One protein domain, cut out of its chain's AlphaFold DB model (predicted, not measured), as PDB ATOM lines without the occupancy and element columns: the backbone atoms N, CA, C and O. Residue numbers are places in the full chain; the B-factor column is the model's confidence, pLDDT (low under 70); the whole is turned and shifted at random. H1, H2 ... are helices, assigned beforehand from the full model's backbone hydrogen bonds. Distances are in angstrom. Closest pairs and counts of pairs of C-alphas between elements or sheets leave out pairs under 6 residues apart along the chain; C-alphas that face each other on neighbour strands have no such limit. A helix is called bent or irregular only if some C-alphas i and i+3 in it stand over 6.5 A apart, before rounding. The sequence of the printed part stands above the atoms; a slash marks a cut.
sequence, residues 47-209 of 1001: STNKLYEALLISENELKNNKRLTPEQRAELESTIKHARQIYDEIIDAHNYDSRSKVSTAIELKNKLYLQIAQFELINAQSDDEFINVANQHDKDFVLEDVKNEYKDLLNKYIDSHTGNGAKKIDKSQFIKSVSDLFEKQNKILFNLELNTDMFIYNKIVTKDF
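What this domain is: This is residues 47 to 209 of the 1001 residues of an uncharacterized protein of Mycoplasma mucosicanis (UniProt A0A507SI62). Six helical rods run up and down in a flat, lengthwise bundle made of two groups of three: H1, H2 and H3 form one triangle, and H4, H5 and the first arm of H6 form a second, shifted along the long axis and joined to the first through H3. H3 makes the middle of the bundle, and the second arm of H6 kinks away from the first arm and crosses the beginning of H3. The printed part has 163 residues with six named helices, H1 to H6 in that order along the chain, and no named strand; the class is all helix. It is only just compact, close to loose, with a radius of gyration of the C-alphas of 18.1 A, and the C-alphas span 63 by 34 by 18 A.

Where its parts are: H1 is residues 47 to 64, 25.5 A from first to last C-alpha, and begins at C-alpha 47 at (139.288, 116.179, 104.555). H2 is residues 70 to 92, 32.7 A long. H3 is residues 98 to 122, 36.0 A long, from C-alpha 98 at (147.933, 115.711, 96.707). H4 is residues 127 to 140, 20.5 A long, and only just irregular: C-alphas 136 and 139 are 6.7 A apart. H5 is residues 144 to 162, 26.2 A long. H6, residues 171 to 205, was assigned as one helix by its hydrogen bonds but is bent: C-alphas 188 and 191 are 7.5 A apart. Its arm H6a is residues 171 to 188, 26.0 A long, and its arm H6b is residues 191 to 205, 20.1 A long, ending at C-alpha 205 at (140.641, 114.831, 90.958).

How they stand to each other: H3 is the hub, touching four other helices. H1, H2, H3, H4, H5 and H6a form an up-and-down bundle, in which each runs against the one before it in the chain. H1 and H2 form a helical hairpin at a shallow tilt of 29 degrees; their closest C-alphas, those of Leu 55 and Ile 80, are 6.2 A apart. H1 also touches H3 and runs the same way, with the C-alphas of Leu 51 and Lys 109 closest at 5.0 A. H2 and H3 are a hairpin too, closest at the C-alphas of Ala 83 and Leu 108, 5.9 A apart. H3 touches H4 with residues 117 to 121 alone, and the C-alphas of Leu 121 and Phe 130 come closest at 5.9 A. H4 and H5 form a hairpin at a shallow tilt of 5 degrees, closest at the C-alphas of Asp 138 and Lys 147, 6.8 A apart. H5 and H6a run opposite ways at 4 degrees, a shallow tilt, with the C-alphas of Val 146 and Leu 181 closest at 6.2 A. H6a touches H3 where the C-alphas of Gln 118 and Ile 175 are closest, 6.5 A apart. H4 and H6a are near each other. H6b stands at a steep tilt of 55 degrees to H6a. H6b touches residues 98 to 106 of H3 alone at a steep tilt of 52 degrees, closest at the C-alphas of Ser 103 and Leu 194, 6.3 A apart. Among the pairs that are apart are H1 and H5, and H2 and H6a. Every O i to N i+4 pair is within hydrogen-bond range in H1, H2, H3, H5, H6a and H6b; in H4 it is 8 of 10.

The domain as a whole: The two C-alphas farthest apart, those of Gly 163 and Phe 209, are 63.6 A apart. The printed part has no cut. The links from H1 to H2, H2 to H3, H3 to H4 and H4 to H5 are tight, and the link of 8 residues from H5 to H6 is short. The mean pLDDT of the printed part is 82.5; it is under 70 at residue 47 and in residues 90 to 97, 163 to 168 and 203 to 209.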
ATOM      1  N   SER A  47     138.310 115.394 103.786       68.00
ATOM      2  CA  SER A  47     139.288 116.179 104.555       68.00
ATOM      3  C   SER A  47     139.076 117.682 104.399       68.00
ATOM      4  O   SER A  47     139.149 118.409 105.385       68.00
ATOM      5  N   THR A  48     138.752 118.155 103.194       70.94
ATOM      6  CA  THR A  48     138.447 119.571 102.927       70.94
ATOM      7  C   THR A  48     137.198 120.028 103.687       70.94
ATOM      8  O   THR A  48     137.215 121.090 104.305       70.94
ATOM      9  N   ASN A  49     136.146 119.204 103.718       77.00
ATOM     10  CA  ASN A  49     134.920 119.489 104.469       77.00
ATOM     11  C   ASN A  49     135.160 119.475 105.984       77.00
ATOM     12  O   ASN A  49     134.745 120.400 106.674       77.00
ATOM     13  N   LYS A  50     135.880 118.471 106.501       79.88
ATOM     14  CA  LYS A  50     136.231 118.385 107.928       79.88
ATOM     15  C   LYS A  50     137.130 119.549 108.368       79.88
ATOM     16  O   LYS A  50     136.936 120.096 109.449       79.88
ATOM     17  N   LEU A  51     138.095 119.960 107.538       85.56
ATOM     18  CA  LEU A  51     138.929 121.139 107.799       85.56
ATOM     19  C   LEU A  51     138.090 122.423 107.804       85.56
ATOM     20  O   LEU A  51     138.298 123.282 108.657       85.56
ATOM     21  N   TYR A  52     137.123 122.546 106.893       86.75
ATOM     22  CA  TYR A  52     136.196 123.676 106.857       86.75
ATOM     23  C   TYR A  52     135.296 123.744 108.097       86.75
ATOM     24  O   TYR A  52     135.124 124.812 108.676       86.75
ATOM     25  N   GLU A  53     134.765 122.610 108.554       86.12
ATOM     26  CA  GLU A  53     134.015 122.534 109.813       86.12
ATOM     27  C   GLU A  53     134.883 122.963 111.005       86.12
ATOM     28  O   GLU A  53     134.460 123.802 111.801       86.12
ATOM     29  N   ALA A  54     136.121 122.464 111.095       88.50
ATOM     30  CA  ALA A  54     137.070 122.872 112.131       88.50
ATOM     31  C   ALA A  54     137.385 124.378 112.065       88.50
ATOM     32  O   ALA A  54     137.420 125.041 113.102       88.50
ATOM     33  N   LEU A  55     137.550 124.941 110.861       90.38
ATOM     34  CA  LEU A  55     137.726 126.378 110.637       90.38
ATOM     35  C   LEU A  55     136.534 127.187 111.160       90.38
ATOM     36  O   LEU A  55     136.733 128.142 111.907       90.38
ATOM     37  N   LEU A  56     135.302 126.790 110.826       90.31
ATOM     38  CA  LEU A  56     134.094 127.479 111.287       90.31
ATOM     39  C   LEU A  56     133.970 127.469 112.813       90.31
ATOM     40  O   LEU A  56     133.657 128.501 113.408       90.31
ATOM     41  N   ILE A  57     134.234 126.323 113.448       89.44
ATOM     42  CA  ILE A  57     134.202 126.192 114.911       89.44
ATOM     43  C   ILE A  57     135.283 127.088 115.535       89.44
ATOM     44  O   ILE A  57     134.986 127.871 116.434       89.44
ATOM     45  N   SER A  58     136.506 127.050 115.001       91.56
ATOM     46  CA  SER A  58     137.635 127.854 115.491       91.56
ATOM     47  C   SER A  58     137.400 129.356 115.348       91.56
ATOM     48  O   SER A  58     137.733 130.138 116.233       91.56
ATOM     49  N   GLU A  59     136.795 129.789 114.243       91.00
ATOM     50  CA  GLU A  59     136.438 131.190 114.020       91.00
ATOM     51  C   GLU A  59     135.322 131.661 114.945       91.00
ATOM     52  O   GLU A  59     135.314 132.820 115.370       91.00
ATOM     53  N   ASN A  60     134.367 130.780 115.237       89.69
ATOM     54  CA  ASN A  60     133.318 131.056 116.200       89.69
ATOM     55  C   ASN A  60     133.908 131.221 117.606       89.69
ATOM     56  O   ASN A  60     133.559 132.175 118.301       89.69
ATOM     57  N   GLU A  61     134.854 130.359 117.975       87.69
ATOM     58  CA  GLU A  61     135.575 130.430 119.245       87.69
ATOM     59  C   GLU A  61     136.382 131.730 119.364       87.69
ATOM     60  O   GLU A  61     136.235 132.484 120.327       87.69
ATOM     61  N   LEU A  62     137.127 132.090 118.316       88.75
ATOM     62  CA  LEU A  62     137.888 133.338 118.244       88.75
ATOM     63  C   LEU A  62     137.010 134.600 118.397       88.75
ATOM     64  O   LEU A  62     137.442 135.608 118.976       88.75
ATOM     65  N   LYS A  63     135.789 134.576 117.847       86.69
ATOM     66  CA  LYS A  63     134.839 135.702 117.895       86.69
ATOM     67  C   LYS A  63     134.121 135.806 119.235       86.69
ATOM     68  O   LYS A  63     133.929 136.918 119.729       86.69
ATOM     69  N   ASN A  64     133.710 134.675 119.801       83.81
ATOM     70  CA  ASN A  64     132.772 134.654 120.919       83.81
ATOM     71  C   ASN A  64     133.451 134.448 122.276       83.81
ATOM     72  O   ASN A  64     132.926 134.931 123.283       83.81
ATOM     73  N   ASN A  65     134.620 133.801 122.328       81.88
ATOM     74  CA  ASN A  65     135.335 133.605 123.580       81.88
ATOM     75  C   ASN A  65     136.132 134.862 123.965       81.88
ATOM     76  O   ASN A  65     137.242 135.126 123.498       81.88
ATOM     77  N   LYS A  66     135.546 135.654 124.869       80.75
ATOM     78  CA  LYS A  66     136.155 136.884 125.403       80.75
ATOM     79  C   LYS A  66     137.292 136.631 126.398       80.75
ATOM     80  O   LYS A  66     137.924 137.596 126.818       80.75
ATOM     81  N   ARG A  67     137.522 135.382 126.811       84.19
ATOM     82  CA  ARG A  67     138.529 135.017 127.819       84.19
ATOM     83  C   ARG A  67     139.877 134.616 127.218       84.19
ATOM     84  O   ARG A  67     140.825 134.450 127.973       84.19
ATOM     85  N   LEU A  68     139.979 134.510 125.890       85.75
ATOM     86  CA  LEU A  68     141.247 134.255 125.204       85.75
ATOM     87  C   LEU A  68     142.257 135.374 125.491       85.75
ATOM     88  O   LEU A  68     141.988 136.549 125.228       85.75
ATOM     89  N   THR A  69     143.435 134.994 125.979       88.88
ATOM     90  CA  THR A  69     144.588 135.899 126.106       88.88
ATOM     91  C   THR A  69     145.060 136.385 124.726       88.88
ATOM     92  O   THR A  69     144.786 135.723 123.717       88.88
ATOM     93  N   PRO A  70     145.773 137.526 124.635       89.00
ATOM     94  CA  PRO A  70     146.347 137.995 123.372       89.00
ATOM     95  C   PRO A  70     147.212 136.940 122.670       89.00
ATOM     96  O   PRO A  70     147.136 136.801 121.451       89.00
ATOM     97  N   GLU A  71     147.982 136.161 123.432       89.62
ATOM     98  CA  GLU A  71     148.844 135.093 122.925       89.62
ATOM     99  C   GLU A  71     148.028 133.936 122.333       89.62
ATOM    100  O   GLU A  71     148.265 133.548 121.189       89.62
ATOM    101  N   GLN A  72     147.020 133.432 123.058       89.00
ATOM    102  CA  GLN A  72     146.125 132.370 122.564       89.00
ATOM    103  C   GLN A  72     145.347 132.821 121.322       89.00
ATOM    104  O   GLN A  72     145.188 132.067 120.363       89.00
ATOM    105  N   ARG A  73     144.884 134.079 121.320       91.06
ATOM    106  CA  ARG A  73     144.197 134.694 120.180       91.06
ATOM    107  C   ARG A  73     145.100 134.725 118.946       91.06
ATOM    108  O   ARG A  73     144.669 134.288 117.882       91.06
ATOM    109  N   ALA A  74     146.346 135.180 119.091       90.69
ATOM    110  CA  ALA A  74     147.316 135.217 117.999       90.69
ATOM    111  C   ALA A  74     147.668 133.810 117.479       90.69
ATOM    112  O   ALA A  74     147.786 133.604 116.268       90.69
ATOM    113  N   GLU A  75     147.798 132.826 118.374       91.00
ATOM    114  CA  GLU A  75     148.079 131.435 118.006       91.00
ATOM    115  C   GLU A  75     146.928 130.799 117.205       91.00
ATOM    116  O   GLU A  75     147.161 130.162 116.165       91.00
ATOM    117  N   LEU A  76     145.683 131.013 117.648       91.06
ATOM    118  CA  LEU A  76     144.483 130.543 116.953       91.06
ATOM    119  C   LEU A  76     144.320 131.235 115.596       91.06
ATOM    120  O   LEU A  76     144.100 130.564 114.591       91.06
ATOM    121  N   GLU A  77     144.496 132.561 115.531       92.56
ATOM    122  CA  GLU A  77     144.449 133.341 114.284       92.56
ATOM    123  C   GLU A  77     145.482 132.859 113.264       92.56
ATOM    124  O   GLU A  77     145.164 132.691 112.084       92.56
ATOM    125  N   SER A  78     146.710 132.582 113.711       93.25
ATOM    126  CA  SER A  78     147.762 132.042 112.850       93.25
ATOM    127  C   SER A  78     147.393 130.661 112.303       93.25
ATOM    128  O   SER A  78     147.630 130.378 111.126       93.25
ATOM    129  N   THR A  79     146.812 129.795 113.136       92.12
ATOM    130  CA  THR A  79     146.431 128.436 112.728       92.12
ATOM    131  C   THR A  79     145.225 128.460 111.786       92.12
ATOM    132  O   THR A  79     145.268 127.803 110.748       92.12
ATOM    133  N   ILE A  80     144.211 129.291 112.061       92.81
ATOM    134  CA  ILE A  80     143.069 129.545 111.164       92.81
ATOM    135  C   ILE A  80     143.556 130.072 109.813       92.81
ATOM    136  O   ILE A  80     143.108 129.599 108.769       92.81
ATOM    137  N   LYS A  81     144.495 131.027 109.800       93.19
ATOM    138  CA  LYS A  81     145.054 131.571 108.556       93.19
ATOM    139  C   LYS A  81     145.732 130.484 107.721       93.19
ATOM    140  O   LYS A  81     145.484 130.414 106.521       93.19
ATOM    141  N   HIS A  82     146.546 129.634 108.345       90.81
ATOM    142  CA  HIS A  82     147.220 128.538 107.648       90.81
ATOM    143  C   HIS A  82     146.225 127.477 107.149       90.81
ATOM    144  O   HIS A  82     146.296 127.054 105.999       90.81
ATOM    145  N   ALA A  83     145.239 127.104 107.968       88.25
ATOM    146  CA  ALA A  83     144.170 126.188 107.581       88.25
ATOM    147  C   ALA A  83     143.337 126.720 106.406       88.25
ATOM    148  O   ALA A  83     143.045 125.960 105.488       88.25
ATOM    149  N   ARG A  84     143.026 128.023 106.376       88.06
ATOM    150  CA  ARG A  84     142.377 128.675 105.227       88.06
ATOM    151  C   ARG A  84     143.244 128.624 103.971       88.06
ATOM    152  O   ARG A  84     142.735 128.269 102.920       88.06
ATOM    153  N   GLN A  85     144.544 128.906 104.085       85.88
ATOM    154  CA  GLN A  85     145.470 128.802 102.949       85.88
ATOM    155  C   GLN A  85     145.489 127.388 102.361       85.88
ATOM    156  O   GLN A  85     145.341 127.234 101.156       85.88
ATOM    157  N   ILE A  86     145.596 126.357 103.204       84.69
ATOM    158  CA  ILE A  86     145.570 124.958 102.756       84.69
ATOM    159  C   ILE A  86     144.208 124.584 102.161       84.69
ATOM    160  O   ILE A  86     144.158 123.910 101.133       84.69
ATOM    161  N   TYR A  87     143.108 125.039 102.765       79.75
ATOM    162  CA  TYR A  87     141.759 124.844 102.236       79.75
ATOM    163  C   TYR A  87     141.613 125.436 100.824       79.75
ATOM    164  O   TYR A  87     141.221 124.720  99.900       79.75
ATOM    165  N   ASP A  88     142.015 126.693 100.635       76.12
ATOM    166  CA  ASP A  88     141.975 127.386  99.343       76.12
ATOM    167  C   ASP A  88     142.916 126.711  98.319       76.12
ATOM    168  O   ASP A  88     142.539 126.447  97.177       76.12
ATOM    169  N   GLU A  89     144.121 126.314  98.738       73.38
ATOM    170  CA  GLU A  89     145.086 125.612  97.889       73.38
ATOM    171  C   GLU A  89     144.640 124.211  97.451       73.38
ATOM    172  O   GLU A  89     145.094 123.727  96.410       73.38
ATOM    173  N   ILE A  90     143.829 123.513  98.248       69.94
ATOM    174  CA  ILE A  90     143.247 122.218  97.868       69.94
ATOM    175  C   ILE A  90     142.148 122.424  96.823       69.94
ATOM    176  O   ILE A  90     142.052 121.628  95.888       69.94
ATOM    177  N   ILE A  91     141.372 123.503  96.948       61.12
ATOM    178  CA  ILE A  91     140.324 123.878  95.992       61.12
ATOM    179  C   ILE A  91     140.919 124.253  94.626       61.12
ATOM    180  O   ILE A  91     140.339 123.903  93.596       61.12
ATOM    181  N   ASP A  92     142.087 124.901  94.608       56.12
ATOM    182  CA  ASP A  92     142.681 125.460  93.386       56.12
ATOM    183  C   ASP A  92     143.723 124.552  92.694       56.12
ATOM    184  O   ASP A  92     144.136 124.814  91.559       56.12
ATOM    185  N   ALA A  93     144.174 123.461  93.322       52.56
ATOM    186  CA  ALA A  93     145.332 122.712  92.826       52.56
ATOM    187  C   ALA A  93     145.041 121.685  91.720       52.56
ATOM    188  O   ALA A  93     144.374 120.674  91.917       52.56
ATOM    189  N   HIS A  94     145.702 121.882  90.575       53.22
ATOM    190  CA  HIS A  94     145.917 120.883  89.516       53.22
ATOM    191  C   HIS A  94     147.251 120.101  89.681       53.22
ATOM    192  O   HIS A  94     147.676 119.404  88.762       53.22
ATOM    193  N   ASN A  95     147.945 120.228  90.822       53.06
ATOM    194  CA  ASN A  95     149.346 119.801  90.989       53.06
ATOM    195  C   ASN A  95     149.540 118.381  91.554       53.06
ATOM    196  O   ASN A  95     148.669 117.826  92.220       53.06
ATOM    197  N   TYR A  96     150.735 117.819  91.316       55.03
ATOM    198  CA  TYR A  96     151.168 116.456  91.665       55.03
ATOM    199  C   TYR A  96     151.206 116.133  93.172       55.03
ATOM    200  O   TYR A  96     151.105 114.961  93.519       55.03
ATOM    201  N   ASP A  97     151.236 117.124  94.065       69.69
ATOM    202  CA  ASP A  97     151.391 116.912  95.514       69.69
ATOM    203  C   ASP A  97     150.056 116.866  96.287       69.69
ATOM    204  O   ASP A  97     149.735 117.733  97.096       69.69
ATOM    205  N   SER A  98     149.211 115.876  95.993       71.75
ATOM    206  CA  SER A  98     147.933 115.711  96.707       71.75
ATOM    207  C   SER A  98     148.087 115.067  98.080       71.75
ATOM    208  O   SER A  98     147.341 115.405  98.995       71.75
ATOM    209  N   ARG A  99     149.077 114.185  98.244       77.44
ATOM    210  CA  ARG A  99     149.325 113.490  99.510       77.44
ATOM    211  C   ARG A  99     149.770 114.453 100.604       77.44
ATOM    212  O   ARG A  99     149.212 114.380 101.696       77.44
ATOM    213  N   SER A 100     150.700 115.371 100.316       78.81
ATOM    214  CA  SER A 100     151.109 116.358 101.319       78.81
ATOM    215  C   SER A 100     149.949 117.272 101.697       78.81
ATOM    216  O   SER A 100     149.758 117.551 102.871       78.81
ATOM    217  N   LYS A 101     149.120 117.693 100.736       77.56
ATOM    218  CA  LYS A 101     147.976 118.572 101.018       77.56
ATOM    219  C   LYS A 101     146.910 117.917 101.890       77.56
ATOM    220  O   LYS A 101     146.446 118.537 102.843       77.56
ATOM    221  N   VAL A 102     146.539 116.669 101.595       80.62
ATOM    222  CA  VAL A 102     145.578 115.913 102.416       80.62
ATOM    223  C   VAL A 102     146.151 115.653 103.814       80.62
ATOM    224  O   VAL A 102     145.451 115.878 104.798       80.62
ATOM    225  N   SER A 103     147.434 115.281 103.914       86.50
ATOM    226  CA  SER A 103     148.169 115.153 105.186       86.50
ATOM    227  C   SER A 103     148.068 116.430 106.023       86.50
ATOM    228  O   SER A 103     147.589 116.399 107.155       86.50
ATOM    229  N   THR A 104     148.426 117.576 105.438       85.62
ATOM    230  CA  THR A 104     148.397 118.872 106.124       85.62
ATOM    231  C   THR A 104     146.976 119.298 106.502       85.62
ATOM    232  O   THR A 104     146.775 119.870 107.571       85.62
ATOM    233  N   ALA A 105     145.962 118.994 105.684       86.38
ATOM    234  CA  ALA A 105     144.569 119.265 106.038       86.38
ATOM    235  C   ALA A 105     144.121 118.472 107.279       86.38
ATOM    236  O   ALA A 105     143.478 119.033 108.167       86.38
ATOM    237  N   ILE A 106     144.496 117.191 107.370       87.75
ATOM    238  CA  ILE A 106     144.221 116.344 108.541       87.75
ATOM    239  C   ILE A 106     144.956 116.881 109.779       87.75
ATOM    240  O   ILE A 106     144.351 117.013 110.846       87.75
ATOM    241  N   GLU A 107     146.231 117.246 109.640       89.19
ATOM    242  CA  GLU A 107     147.044 117.824 110.719       89.19
ATOM    243  C   GLU A 107     146.455 119.136 111.252       89.19
ATOM    244  O   GLU A 107     146.328 119.309 112.465       89.19
ATOM    245  N   LEU A 108     146.045 120.048 110.365       90.12
ATOM    246  CA  LEU A 108     145.475 121.339 110.755       90.12
ATOM    247  C   LEU A 108     144.088 121.199 111.383       90.12
ATOM    248  O   LEU A 108     143.821 121.865 112.382       90.12
ATOM    249  N   LYS A 109     143.243 120.292 110.873       90.00
ATOM    250  CA  LYS A 109     141.969 119.914 111.511       90.00
ATOM    251  C   LYS A 109     142.207 119.490 112.963       90.00
ATOM    252  O   LYS A 109     141.591 120.026 113.881       90.00
ATOM    253  N   ASN A 110     143.131 118.553 113.170       88.44
ATOM    254  CA  ASN A 110     143.455 118.022 114.493       88.44
ATOM    255  C   ASN A 110     144.053 119.090 115.421       88.44
ATOM    256  O   ASN A 110     143.711 119.141 116.603       88.44
ATOM    257  N   LYS A 111     144.915 119.966 114.888       90.94
ATOM    258  CA  LYS A 111     145.523 121.067 115.643       90.94
ATOM    259  C   LYS A 111     144.483 122.081 116.121       90.94
ATOM    260  O   LYS A 111     144.542 122.491 117.276       90.94
ATOM    261  N   LEU A 112     143.535 122.458 115.261       91.06
ATOM    262  CA  LEU A 112     142.459 123.384 115.616       91.06
ATOM    263  C   LEU A 112     141.583 122.824 116.746       91.06
ATOM    264  O   LEU A 112     141.359 123.518 117.733       91.06
ATOM    265  N   TYR A 113     141.155 121.558 116.660       88.38
ATOM    266  CA  TYR A 113     140.366 120.937 117.733       88.38
ATOM    267  C   TYR A 113     141.117 120.870 119.069       88.38
ATOM    268  O   TYR A 113     140.541 121.197 120.106       88.38
ATOM    269  N   LEU A 114     142.404 120.510 119.046       89.88
ATOM    270  CA  LEU A 114     143.233 120.486 120.252       89.88
ATOM    271  C   LEU A 114     143.361 121.880 120.885       89.88
ATOM    272  O   LEU A 114     143.208 122.014 122.097       89.88
ATOM    273  N   GLN A 115     143.622 122.915 120.079       90.31
ATOM    274  CA  GLN A 115     143.769 124.287 120.574       90.31
ATOM    275  C   GLN A 115     142.484 124.800 121.227       90.31
ATOM    276  O   GLN A 115     142.549 125.385 122.305       90.31
ATOM    277  N   ILE A 116     141.318 124.543 120.623       89.50
ATOM    278  CA  ILE A 116     140.024 124.918 121.211       89.50
ATOM    279  C   ILE A 116     139.848 124.250 122.576       89.50
ATOM    280  O   ILE A 116     139.639 124.948 123.567       89.50
ATOM    281  N   ALA A 117     140.028 122.928 122.652       88.25
ATOM    282  CA  ALA A 117     139.883 122.192 123.906       88.25
ATOM    283  C   ALA A 117     140.850 122.692 124.995       88.25
ATOM    284  O   ALA A 117     140.465 122.874 126.150       88.25
ATOM    285  N   GLN A 118     142.106 122.976 124.637       89.69
ATOM    286  CA  GLN A 118     143.083 123.548 125.565       89.69
ATOM    287  C   GLN A 118     142.667 124.935 126.055       89.69
ATOM    288  O   GLN A 118     142.754 125.211 127.250       89.69
ATOM    289  N   PHE A 119     142.235 125.822 125.158       89.62
ATOM    290  CA  PHE A 119     141.878 127.189 125.526       89.62
ATOM    291  C   PHE A 119     140.619 127.241 126.388       89.62
ATOM    292  O   PHE A 119     140.603 127.986 127.367       89.62
ATOM    293  N   GLU A 120     139.606 126.423 126.097       88.44
ATOM    294  CA  GLU A 120     138.418 126.304 126.945       88.44
ATOM    295  C   GLU A 120     138.783 125.795 128.352       88.44
ATOM    296  O   GLU A 120     138.359 126.386 129.348       88.44
ATOM    297  N   LEU A 121     139.646 124.774 128.456       89.56
ATOM    298  CA  LEU A 121     140.120 124.243 129.742       89.56
ATOM    299  C   LEU A 121     140.979 125.249 130.529       89.56
ATOM    300  O   LEU A 121     140.831 125.364 131.745       89.56
ATOM    301  N   ILE A 122     141.868 125.994 129.860       89.69
ATOM    302  CA  ILE A 122     142.716 127.021 130.494       89.69
ATOM    303  C   ILE A 122     141.868 128.189 131.021       89.69
ATOM    304  O   ILE A 122     142.168 128.744 132.077       89.69
ATOM    305  N   ASN A 123     140.805 128.558 130.302       86.75
ATOM    306  CA  ASN A 123     139.980 129.731 130.603       86.75
ATOM    307  C   ASN A 123     138.858 129.470 131.628       86.75
ATOM    308  O   ASN A 123     138.096 130.393 131.955       86.75
ATOM    309  N   ALA A 124     138.750 128.240 132.140       87.50
ATOM    310  CA  ALA A 124     137.829 127.877 133.207       87.50
ATOM    311  C   ALA A 124     138.292 128.450 134.562       87.50
ATOM    312  O   ALA A 124     139.359 128.112 135.082       87.50
ATOM    313  N   GLN A 125     137.474 129.322 135.152       83.25
ATOM    314  CA  GLN A 125     137.821 130.105 136.341       83.25
ATOM    315  C   GLN A 125     137.586 129.348 137.653       83.25
ATOM    316  O   GLN A 125     138.267 129.619 138.641       83.25
ATOM    317  N   SER A 126     136.660 128.386 137.668       85.69
ATOM    318  CA  SER A 126     136.405 127.503 138.812       85.69
ATOM    319  C   SER A 126     136.675 126.038 138.468       85.69
ATOM    320  O   SER A 126     136.786 125.668 137.299       85.69
ATOM    321  N   ASP A 127     136.812 125.190 139.487       84.62
ATOM    322  CA  ASP A 127     136.963 123.744 139.282       84.62
ATOM    323  C   ASP A 127     135.683 123.115 138.732       84.62
ATOM    324  O   ASP A 127     135.763 122.269 137.847       84.62
ATOM    325  N   ASP A 128     134.510 123.594 139.156       85.75
ATOM    326  CA  ASP A 128     133.224 123.166 138.596       85.75
ATOM    327  C   ASP A 128     133.103 123.532 137.108       85.75
ATOM    328  O   ASP A 128     132.644 122.728 136.299       85.75
ATOM    329  N   GLU A 129     133.542 124.734 136.719       88.69
ATOM    330  CA  GLU A 129     133.583 125.149 135.312       88.69
ATOM    331  C   GLU A 129     134.573 124.287 134.519       88.69
ATOM    332  O   GLU A 129     134.235 123.810 133.439       88.69
ATOM    333  N   PHE A 130     135.752 124.005 135.083       90.50
ATOM    334  CA  PHE A 130     136.767 123.153 134.462       90.50
ATOM    335  C   PHE A 130     136.264 121.722 134.243       90.50
ATOM    336  O   PHE A 130     136.413 121.178 133.153       90.50
ATOM    337  N   ILE A 131     135.625 121.123 135.253       89.62
ATOM    338  CA  ILE A 131     135.036 119.781 135.169       89.62
ATOM    339  C   ILE A 131     133.918 119.755 134.123       89.62
ATOM    340  O   ILE A 131     133.823 118.801 133.351       89.62
ATOM    341  N   ASN A 132     133.080 120.792 134.055       90.25
ATOM    342  CA  ASN A 132     132.023 120.883 133.048       90.25
ATOM    343  C   ASN A 132     132.587 120.981 131.623       90.25
ATOM    344  O   ASN A 132     132.108 120.266 130.746       90.25
ATOM    345  N   VAL A 133     133.614 121.806 131.400       90.12
ATOM    346  CA  VAL A 133     134.311 121.908 130.106       90.12
ATOM    347  C   VAL A 133     134.983 120.580 129.750       90.12
ATOM    348  O   VAL A 133     134.772 120.050 128.662       90.12
ATOM    349  N   ALA A 134     135.706 119.963 130.687       89.69
ATOM    350  CA  ALA A 134     136.312 118.653 130.474       89.69
ATOM    351  C   ALA A 134     135.259 117.587 130.105       89.69
ATOM    352  O   ALA A 134     135.435 116.830 129.151       89.69
ATOM    353  N   ASN A 135     134.107 117.549 130.774       89.31
ATOM    354  CA  ASN A 135     133.037 116.620 130.402       89.31
ATOM    355  C   ASN A 135     132.517 116.840 128.968       89.31
ATOM    356  O   ASN A 135     132.147 115.875 128.300       89.31
ATOM    357  N   GLN A 136     132.509 118.078 128.463       88.69
ATOM    358  CA  GLN A 136     132.066 118.373 127.094       88.69
ATOM    359  C   GLN A 136     133.030 117.844 126.023       88.69
ATOM    360  O   GLN A 136     132.568 117.486 124.935       88.69
ATOM    361  N   HIS A 137     134.323 117.742 126.338       88.75
ATOM    362  CA  HIS A 137     135.363 117.232 125.436       88.75
ATOM    363  C   HIS A 137     135.527 115.702 125.456       88.75
ATOM    364  O   HIS A 137     136.245 115.155 124.626       88.75
ATOM    365  N   ASP A 138     134.800 114.965 126.310       84.12
ATOM    366  CA  ASP A 138     134.767 113.485 126.274       84.12
ATOM    367  C   ASP A 138     134.322 112.933 124.902       84.12
ATOM    368  O   ASP A 138     134.663 111.814 124.511       84.12
ATOM    369  N   LYS A 139     133.549 113.724 124.148       83.56
ATOM    370  CA  LYS A 139     133.085 113.383 122.795       83.56
ATOM    371  C   LYS A 139     134.181 113.476 121.726       83.56
ATOM    372  O   LYS A 139     134.008 112.878 120.668       83.56
ATOM    373  N   ASP A 140     135.266 114.205 121.990       83.69
ATOM    374  CA  ASP A 140     136.346 114.439 121.022       83.69
ATOM    375  C   ASP A 140     137.319 113.241 120.960       83.69
ATOM    376  O   ASP A 140     138.097 113.087 120.013       83.69
ATOM    377  N   PHE A 141     137.224 112.334 121.938       84.94
ATOM    378  CA  PHE A 141     137.931 111.057 121.977       84.94
ATOM    379  C   PHE A 141     137.029 109.935 121.447       84.94
ATOM    380  O   PHE A 141     136.096 109.487 122.117       84.94
ATOM    381  N   VAL A 142     137.302 109.477 120.223       82.38
ATOM    382  CA  VAL A 142     136.549 108.399 119.558       82.38
ATOM    383  C   VAL A 142     137.099 107.014 119.897       82.38
ATOM    384  O   VAL A 142     136.320 106.061 119.991       82.38
ATOM    385  N   LEU A 143     138.413 106.911 120.138       82.88
ATOM    386  CA  LEU A 143     139.076 105.661 120.510       82.88
ATOM    387  C   LEU A 143     138.740 105.267 121.949       82.88
ATOM    388  O   LEU A 143     138.984 106.043 122.872       82.88
ATOM    389  N   GLU A 144     138.228 104.054 122.156       80.88
ATOM    390  CA  GLU A 144     137.750 103.595 123.467       80.88
ATOM    391  C   GLU A 144     138.837 103.627 124.556       80.88
ATOM    392  O   GLU A 144     138.579 104.051 125.681       80.88
ATOM    393  N   ASP A 145     140.069 103.226 124.238       73.25
ATOM    394  CA  ASP A 145     141.183 103.222 125.190       73.25
ATOM    395  C   ASP A 145     141.642 104.639 125.557       73.25
ATOM    396  O   ASP A 145     141.828 104.935 126.737       73.25
ATOM    397  N   VAL A 146     141.752 105.534 124.573       83.00
ATOM    398  CA  VAL A 146     142.077 106.951 124.808       83.00
ATOM    399  C   VAL A 146     140.959 107.638 125.600       83.00
ATOM    400  O   VAL A 146     141.235 108.396 126.527       83.00
ATOM    401  N   LYS A 147     139.698 107.323 125.293       86.25
ATOM    402  CA  LYS A 147     138.524 107.829 126.007       86.25
ATOM    403  C   LYS A 147     138.481 107.353 127.460       86.25
ATOM    404  O   LYS A 147     138.186 108.136 128.357       86.25
ATOM    405  N   ASN A 148     138.805 106.087 127.717       84.25
ATOM    406  CA  ASN A 148     138.895 105.566 129.082       84.25
ATOM    407  C   ASN A 148     140.049 106.218 129.857       84.25
ATOM    408  O   ASN A 148     139.857 106.611 131.003       84.25
ATOM    409  N   GLU A 149     141.213 106.414 129.228       85.38
ATOM    410  CA  GLU A 149     142.326 107.161 129.832       85.38
ATOM    411  C   GLU A 149     141.939 108.614 130.149       85.38
ATOM    412  O   GLU A 149     142.292 109.120 131.216       85.38
ATOM    413  N   TYR A 150     141.168 109.263 129.274       89.44
ATOM    414  CA  TYR A 150     140.614 110.597 129.502       89.44
ATOM    415  C   TYR A 150     139.658 110.632 130.702       89.44
ATOM    416  O   TYR A 150     139.800 111.471 131.591       89.44
ATOM    417  N   LYS A 151     138.715 109.685 130.778       89.94
ATOM    418  CA  LYS A 151     137.780 109.566 131.907       89.94
ATOM    419  C   LYS A 151     138.496 109.281 133.221       89.94
ATOM    420  O   LYS A 151     138.172 109.892 134.233       89.94
ATOM    421  N   ASP A 152     139.495 108.406 133.211       88.19
ATOM    422  CA  ASP A 152     140.329 108.129 134.381       88.19
ATOM    423  C   ASP A 152     141.111 109.366 134.826       88.19
ATOM    424  O   ASP A 152     141.261 109.610 136.024       88.19
ATOM    425  N   LEU A 153     141.636 110.145 133.875       89.44
ATOM    426  CA  LEU A 153     142.300 111.417 134.145       89.44
ATOM    427  C   LEU A 153     141.324 112.409 134.798       89.44
ATOM    428  O   LEU A 153     141.675 113.048 135.789       89.44
ATOM    429  N   LEU A 154     140.093 112.491 134.283       90.62
ATOM    430  CA  LEU A 154     139.041 113.369 134.797       90.62
ATOM    431  C   LEU A 154     138.586 112.954 136.193       90.62
ATOM    432  O   LEU A 154     138.515 113.796 137.081       90.62
ATOM    433  N   ASN A 155     138.382 111.661 136.426       88.94
ATOM    434  CA  ASN A 155     138.041 111.138 137.746       88.94
ATOM    435  C   ASN A 155     139.158 111.408 138.759       88.94
ATOM    436  O   ASN A 155     138.881 111.901 139.843       88.94
ATOM    437  N   LYS A 156     140.433 111.196 138.399       87.06
ATOM    438  CA  LYS A 156     141.568 111.539 139.279       87.06
ATOM    439  C   LYS A 156     141.621 113.032 139.596       87.06
ATOM    440  O   LYS A 156     141.929 113.400 140.730       87.06
ATOM    441  N   TYR A 157     141.326 113.885 138.614       88.06
ATOM    442  CA  TYR A 157     141.196 115.320 138.841       88.06
ATOM    443  C   TYR A 157     140.061 115.596 139.839       88.06
ATOM    444  O   TYR A 157     140.321 116.188 140.885       88.06
ATOM    445  N   ILE A 158     138.852 115.079 139.610       87.62
ATOM    446  CA  ILE A 158     137.695 115.235 140.510       87.62
ATOM    447  C   ILE A 158     138.005 114.724 141.928       87.62
ATOM    448  O   ILE A 158     137.782 115.438 142.904       87.62
ATOM    449  N   ASP A 159     138.580 113.530 142.072       83.00
ATOM    450  CA  ASP A 159     138.911 112.910 143.364       83.00
ATOM    451  C   ASP A 159     139.946 113.720 144.151       83.00
ATOM    452  O   ASP A 159     139.883 113.819 145.381       83.00
ATOM    453  N   SER A 160     140.900 114.331 143.443       76.12
ATOM    454  CA  SER A 160     141.905 115.199 144.057       76.12
ATOM    455  C   SER A 160     141.336 116.532 144.557       76.12
ATOM    456  O   SER A 160     141.881 117.084 145.515       76.12
ATOM    457  N   HIS A 161     140.224 117.003 143.977       73.94
ATOM    458  CA  HIS A 161     139.547 118.253 144.352       73.94
ATOM    459  C   HIS A 161     138.360 118.031 145.310       73.94
ATOM    460  O   HIS A 161     137.989 118.942 146.045       73.94
ATOM    461  N   THR A 162     137.812 116.814 145.380       71.69
ATOM    462  CA  THR A 162     136.758 116.413 146.339       71.69
ATOM    463  C   THR A 162     137.307 115.808 147.638       71.69
ATOM    464  O   THR A 162     136.544 115.556 148.568       71.69
ATOM    465  N   GLY A 163     138.627 115.606 147.740       63.56
ATOM    466  CA  GLY A 163     139.306 115.166 148.965       63.56
ATOM    467  C   GLY A 163     139.355 113.650 149.194       63.56
ATOM    468  O   GLY A 163     139.784 113.226 150.266       63.56
ATOM    469  N   ASN A 164     138.971 112.833 148.206       58.56
ATOM    470  CA  ASN A 164     138.844 111.373 148.339       58.56
ATOM    471  C   ASN A 164     140.016 110.559 147.735       58.56
ATOM    472  O   ASN A 164     140.036 109.336 147.867       58.56
ATOM    473  N   GLY A 165     140.998 111.192 147.077       57.03
ATOM    474  CA  GLY A 165     142.041 110.496 146.300       57.03
ATOM    475  C   GLY A 165     143.474 110.544 146.866       57.03
ATOM    476  O   GLY A 165     143.946 111.575 147.337       57.03
ATOM    477  N   ALA A 166     144.222 109.437 146.727       53.56
ATOM    478  CA  ALA A 166     145.638 109.309 147.122       53.56
ATOM    479  C   ALA A 166     146.656 109.880 146.102       53.56
ATOM    480  O   ALA A 166     147.847 109.968 146.402       53.56
ATOM    481  N   LYS A 167     146.219 110.262 144.891       57.53
ATOM    482  CA  LYS A 167     147.055 110.886 143.847       57.53
ATOM    483  C   LYS A 167     146.448 112.225 143.431       57.53
ATOM    484  O   LYS A 167     145.291 112.262 143.031       57.53
ATOM    485  N   LYS A 168     147.231 113.305 143.514       69.25
ATOM    486  CA  LYS A 168     146.814 114.658 143.114       69.25
ATOM    487  C   LYS A 168     147.266 114.947 141.684       69.25
ATOM    488  O   LYS A 168     148.455 114.809 141.406       69.25
ATOM    489  N   ILE A 169     146.335 115.337 140.813       81.31
ATOM    490  CA  ILE A 169     146.617 115.874 139.474       81.31
ATOM    491  C   ILE A 169     146.065 117.300 139.449       81.31
ATOM    492  O   ILE A 169     144.883 117.498 139.717       81.31
ATOM    493  N   ASP A 170     146.912 118.288 139.166       85.44
ATOM    494  CA  ASP A 170     146.489 119.690 139.040       85.44
ATOM    495  C   ASP A 170     145.969 120.019 137.622       85.44
ATOM    496  O   ASP A 170     146.094 119.216 136.692       85.44
ATOM    497  N   LYS A 171     145.392 121.217 137.439       87.00
ATOM    498  CA  LYS A 171     144.859 121.678 136.139       87.00
ATOM    499  C   LYS A 171     145.897 121.632 135.020       87.00
ATOM    500  O   LYS A 171     145.585 121.204 133.911       87.00
ATOM    501  N   SER A 172     147.128 122.062 135.294       86.81
ATOM    502  CA  SER A 172     148.188 122.121 134.285       86.81
ATOM    503  C   SER A 172     148.606 120.722 133.839       86.81
ATOM    504  O   SER A 172     148.842 120.502 132.651       86.81
ATOM    505  N   GLN A 173     148.693 119.778 134.776       88.81
ATOM    506  CA  GLN A 173     148.976 118.378 134.486       88.81
ATOM    507  C   GLN A 173     147.837 117.739 133.696       88.81
ATOM    508  O   GLN A 173     148.108 117.050 132.715       88.81
ATOM    509  N   PHE A 174     146.581 118.017 134.064       90.44
ATOM    510  CA  PHE A 174     145.415 117.547 133.319       90.44
ATOM    511  C   PHE A 174     145.456 118.028 131.864       90.44
ATOM    512  O   PHE A 174     145.441 117.205 130.957       90.44
ATOM    513  N   ILE A 175     145.598 119.339 131.627       90.56
ATOM    514  CA  ILE A 175     145.636 119.924 130.273       90.56
ATOM    515  C   ILE A 175     146.770 119.318 129.433       90.56
ATOM    516  O   ILE A 175     146.573 118.973 128.264       90.56
ATOM    517  N   LYS A 176     147.957 119.133 130.027       91.12
ATOM    518  CA  LYS A 176     149.074 118.469 129.347       91.12
ATOM    519  C   LYS A 176     148.717 117.031 128.960       91.12
ATOM    520  O   LYS A 176     148.889 116.661 127.804       91.12
ATOM    521  N   SER A 177     148.162 116.248 129.883       89.62
ATOM    522  CA  SER A 177     147.748 114.871 129.600       89.62
ATOM    523  C   SER A 177     146.634 114.783 128.555       89.62
ATOM    524  O   SER A 177     146.677 113.895 127.714       89.62
ATOM    525  N   VAL A 178     145.680 115.718 128.539       90.00
ATOM    526  CA  VAL A 178     144.670 115.816 127.467       90.00
ATOM    527  C   VAL A 178     145.332 116.023 126.106       90.00
ATOM    528  O   VAL A 178     144.950 115.385 125.128       90.00
ATOM    529  N   SER A 179     146.367 116.859 126.050       89.62
ATOM    530  CA  SER A 179     147.128 117.115 124.822       89.62
ATOM    531  C   SER A 179     147.853 115.862 124.326       89.62
ATOM    532  O   SER A 179     147.757 115.519 123.147       89.62
ATOM    533  N   ASP A 180     148.500 115.136 125.241       89.19
ATOM    534  CA  ASP A 180     149.168 113.866 124.946       89.19
ATOM    535  C   ASP A 180     148.161 112.807 124.441       89.19
ATOM    536  O   ASP A 180     148.461 112.041 123.519       89.19
ATOM    537  N   LEU A 181     146.943 112.780 125.000       88.44
ATOM    538  CA  LEU A 181     145.861 111.885 124.568       88.44
ATOM    539  C   LEU A 181     145.348 112.225 123.160       88.44
ATOM    540  O   LEU A 181     145.147 111.315 122.352       88.44
ATOM    541  N   PHE A 182     145.190 113.512 122.830       88.25
ATOM    542  CA  PHE A 182     144.844 113.952 121.472       88.25
ATOM    543  C   PHE A 182     145.917 113.527 120.463       88.25
ATOM    544  O   PHE A 182     145.598 112.955 119.420       88.25
ATOM    545  N   GLU A 183     147.196 113.752 120.774       86.94
ATOM    546  CA  GLU A 183     148.300 113.352 119.898       86.94
ATOM    547  C   GLU A 183     148.347 111.827 119.705       86.94
ATOM    548  O   GLU A 183     148.535 111.342 118.584       86.94
ATOM    549  N   LYS A 184     148.113 111.060 120.777       85.31
ATOM    550  CA  LYS A 184     148.019 109.596 120.735       85.31
ATOM    551  C   LYS A 184     146.895 109.119 119.812       85.31
ATOM    552  O   LYS A 184     147.146 108.249 118.979       85.31
ATOM    553  N   GLN A 185     145.692 109.687 119.918       87.81
ATOM    554  CA  GLN A 185     144.568 109.341 119.040       87.81
ATOM    555  C   GLN A 185     144.861 109.684 117.579       87.81
ATOM    556  O   GLN A 185     144.649 108.856 116.693       87.81
ATOM    557  N   ASN A 186     145.394 110.880 117.331       86.06
ATOM    558  CA  ASN A 186     145.701 111.332 115.978       86.06
ATOM    559  C   ASN A 186     146.705 110.399 115.300       86.06
ATOM    560  O   ASN A 186     146.473 109.987 114.170       86.06
ATOM    561  N   LYS A 187     147.765 109.985 116.003       84.38
ATOM    562  CA  LYS A 187     148.751 109.023 115.479       84.38
ATOM    563  C   LYS A 187     148.138 107.674 115.095       84.38
ATOM    564  O   LYS A 187     148.621 107.046 114.161       84.38
ATOM    565  N   ILE A 188     147.107 107.227 115.810       81.19
ATOM    566  CA  ILE A 188     146.421 105.960 115.534       81.19
ATOM    567  C   ILE A 188     145.539 106.066 114.285       81.19
ATOM    568  O   ILE A 188     145.534 105.151 113.470       81.19
ATOM    569  N   LEU A 189     144.792 107.162 114.129       85.50
ATOM    570  CA  LEU A 189     143.814 107.315 113.043       85.50
ATOM    571  C   LEU A 189     144.420 107.841 111.735       85.50
ATOM    572  O   LEU A 189     143.816 107.675 110.676       85.50
ATOM    573  N   PHE A 190     145.594 108.473 111.796       86.81
ATOM    574  CA  PHE A 190     146.138 109.272 110.700       86.81
ATOM    575  C   PHE A 190     146.255 108.523 109.369       86.81
ATOM    576  O   PHE A 190     145.822 109.051 108.350       86.81
ATOM    577  N   ASN A 191     146.813 107.309 109.354       86.88
ATOM    578  CA  ASN A 191     147.014 106.572 108.101       86.88
ATOM    579  C   ASN A 191     145.687 106.160 107.460       86.88
ATOM    580  O   ASN A 191     145.508 106.356 106.261       86.88
ATOM    581  N   LEU A 192     144.740 105.662 108.257       88.88
ATOM    582  CA  LEU A 192     143.411 105.303 107.774       88.88
ATOM    583  C   LEU A 192     142.675 106.527 107.210       88.88
ATOM    584  O   LEU A 192     142.125 106.456 106.109       88.88
ATOM    585  N   GLU A 193     142.700 107.662 107.922       87.00
ATOM    586  CA  GLU A 193     142.133 108.926 107.432       87.00
ATOM    587  C   GLU A 193     142.832 109.387 106.145       87.00
ATOM    588  O   GLU A 193     142.162 109.667 105.156       87.00
ATOM    589  N   LEU A 194     144.168 109.389 106.106       87.56
ATOM    590  CA  LEU A 194     144.941 109.788 104.930       87.56
ATOM    591  C   LEU A 194     144.625 108.904 103.721       87.56
ATOM    592  O   LEU A 194     144.384 109.427 102.638       87.56
ATOM    593  N   ASN A 195     144.622 107.583 103.884       87.25
ATOM    594  CA  ASN A 195     144.400 106.629 102.800       87.25
ATOM    595  C   ASN A 195     142.971 106.730 102.247       87.25
ATOM    596  O   ASN A 195     142.773 106.813 101.031       87.25
ATOM    597  N   THR A 196     141.974 106.793 103.134       87.38
ATOM    598  CA  THR A 196     140.571 106.963 102.737       87.38
ATOM    599  C   THR A 196     140.327 108.320 102.075       87.38
ATOM    600  O   THR A 196     139.719 108.366 101.003       87.38
ATOM    601  N   ASP A 197     140.861 109.411 102.627       82.50
ATOM    602  CA  ASP A 197     140.733 110.754 102.051       82.50
ATOM    603  C   ASP A 197     141.504 110.888 100.731       82.50
ATOM    604  O   ASP A 197     141.009 111.533  99.805       82.50
ATOM    605  N   MET A 198     142.658 110.227 100.585       80.62
ATOM    606  CA  MET A 198     143.401 110.150  99.323       80.62
ATOM    607  C   MET A 198     142.626 109.399  98.246       80.62
ATOM    608  O   MET A 198     142.588 109.863  97.110       80.62
ATOM    609  N   PHE A 199     141.962 108.289  98.577       81.44
ATOM    610  CA  PHE A 199     141.097 107.591  97.625       81.44
ATOM    611  C   PHE A 199     139.945 108.487  97.154       81.44
ATOM    612  O   PHE A 199     139.679 108.589  95.954       81.44
ATOM    613  N   ILE A 200     139.278 109.175  98.087       77.19
ATOM    614  CA  ILE A 200     138.196 110.110  97.759       77.19
ATOM    615  C   ILE A 200     138.722 111.247  96.892       77.19
ATOM    616  O   ILE A 200     138.139 111.522  95.845       77.19
ATOM    617  N   TYR A 201     139.844 111.851  97.281       73.81
ATOM    618  CA  TYR A 201     140.514 112.899  96.528       73.81
ATOM    619  C   TYR A 201     140.894 112.423  95.121       73.81
ATOM    620  O   TYR A 201     140.585 113.103  94.151       73.81
ATOM    621  N   ASN A 202     141.484 111.239  94.958       71.12
ATOM    622  CA  ASN A 202     141.897 110.716  93.654       71.12
ATOM    623  C   ASN A 202     140.707 110.366  92.750       71.12
ATOM    624  O   ASN A 202     140.741 110.662  91.553       71.12
ATOM    625  N   LYS A 203     139.625 109.805  93.310       69.00
ATOM    626  CA  LYS A 203     138.355 109.565  92.599       69.00
ATOM    627  C   LYS A 203     137.729 110.866  92.086       69.00
ATOM    628  O   LYS A 203     137.017 110.882  91.081       69.00
ATOM    629  N   ILE A 204     137.957 111.949  92.815       65.19
ATOM    630  CA  ILE A 204     137.436 113.286  92.565       65.19
ATOM    631  C   ILE A 204     138.334 114.011  91.536       65.19
ATOM    632  O   ILE A 204     137.852 114.360  90.458       65.19
ATOM    633  N   VAL A 205     139.644 114.103  91.774       56.34
ATOM    634  CA  VAL A 205     140.641 114.831  90.958       56.34
ATOM    635  C   VAL A 205     141.162 114.010  89.766       56.34
ATOM    636  O   VAL A 205     142.021 114.466  89.017       56.34
ATOM    637  N   THR A 206     140.619 112.816  89.508       55.91
ATOM    638  CA  THR A 206     140.895 111.979  88.315       55.91
ATOM    639  C   THR A 206     142.338 111.467  88.167       55.91
ATOM    640  O   THR A 206     142.710 111.006  87.091       55.91
ATOM    641  N   LYS A 207     143.153 111.492  89.232       53.06
ATOM    642  CA  LYS A 207     144.581 111.119  89.166       53.06
ATOM    643  C   LYS A 207     144.845 109.622  88.951       53.06
ATOM    644  O   LYS A 207     145.833 109.287  88.309       53.06
ATOM    645  N   ASP A 208     143.955 108.749  89.426       49.41
ATOM    646  CA  ASP A 208     144.156 107.288  89.396       49.41
ATOM    647  C   ASP A 208     143.575 106.601  88.147       49.41
ATOM    648  O   ASP A 208     143.596 105.378  88.067       49.41
ATOM    649  N   PHE A 209     143.049 107.351  87.166       53.69
ATOM    650  CA  PHE A 209     142.415 106.778  85.966       53.69
ATOM    651  C   PHE A 209     141.394 105.661  86.289       53.69
ATOM    652  O   PHE A 209     141.290 104.685  85.557       53.69
TER     653      PHE A 209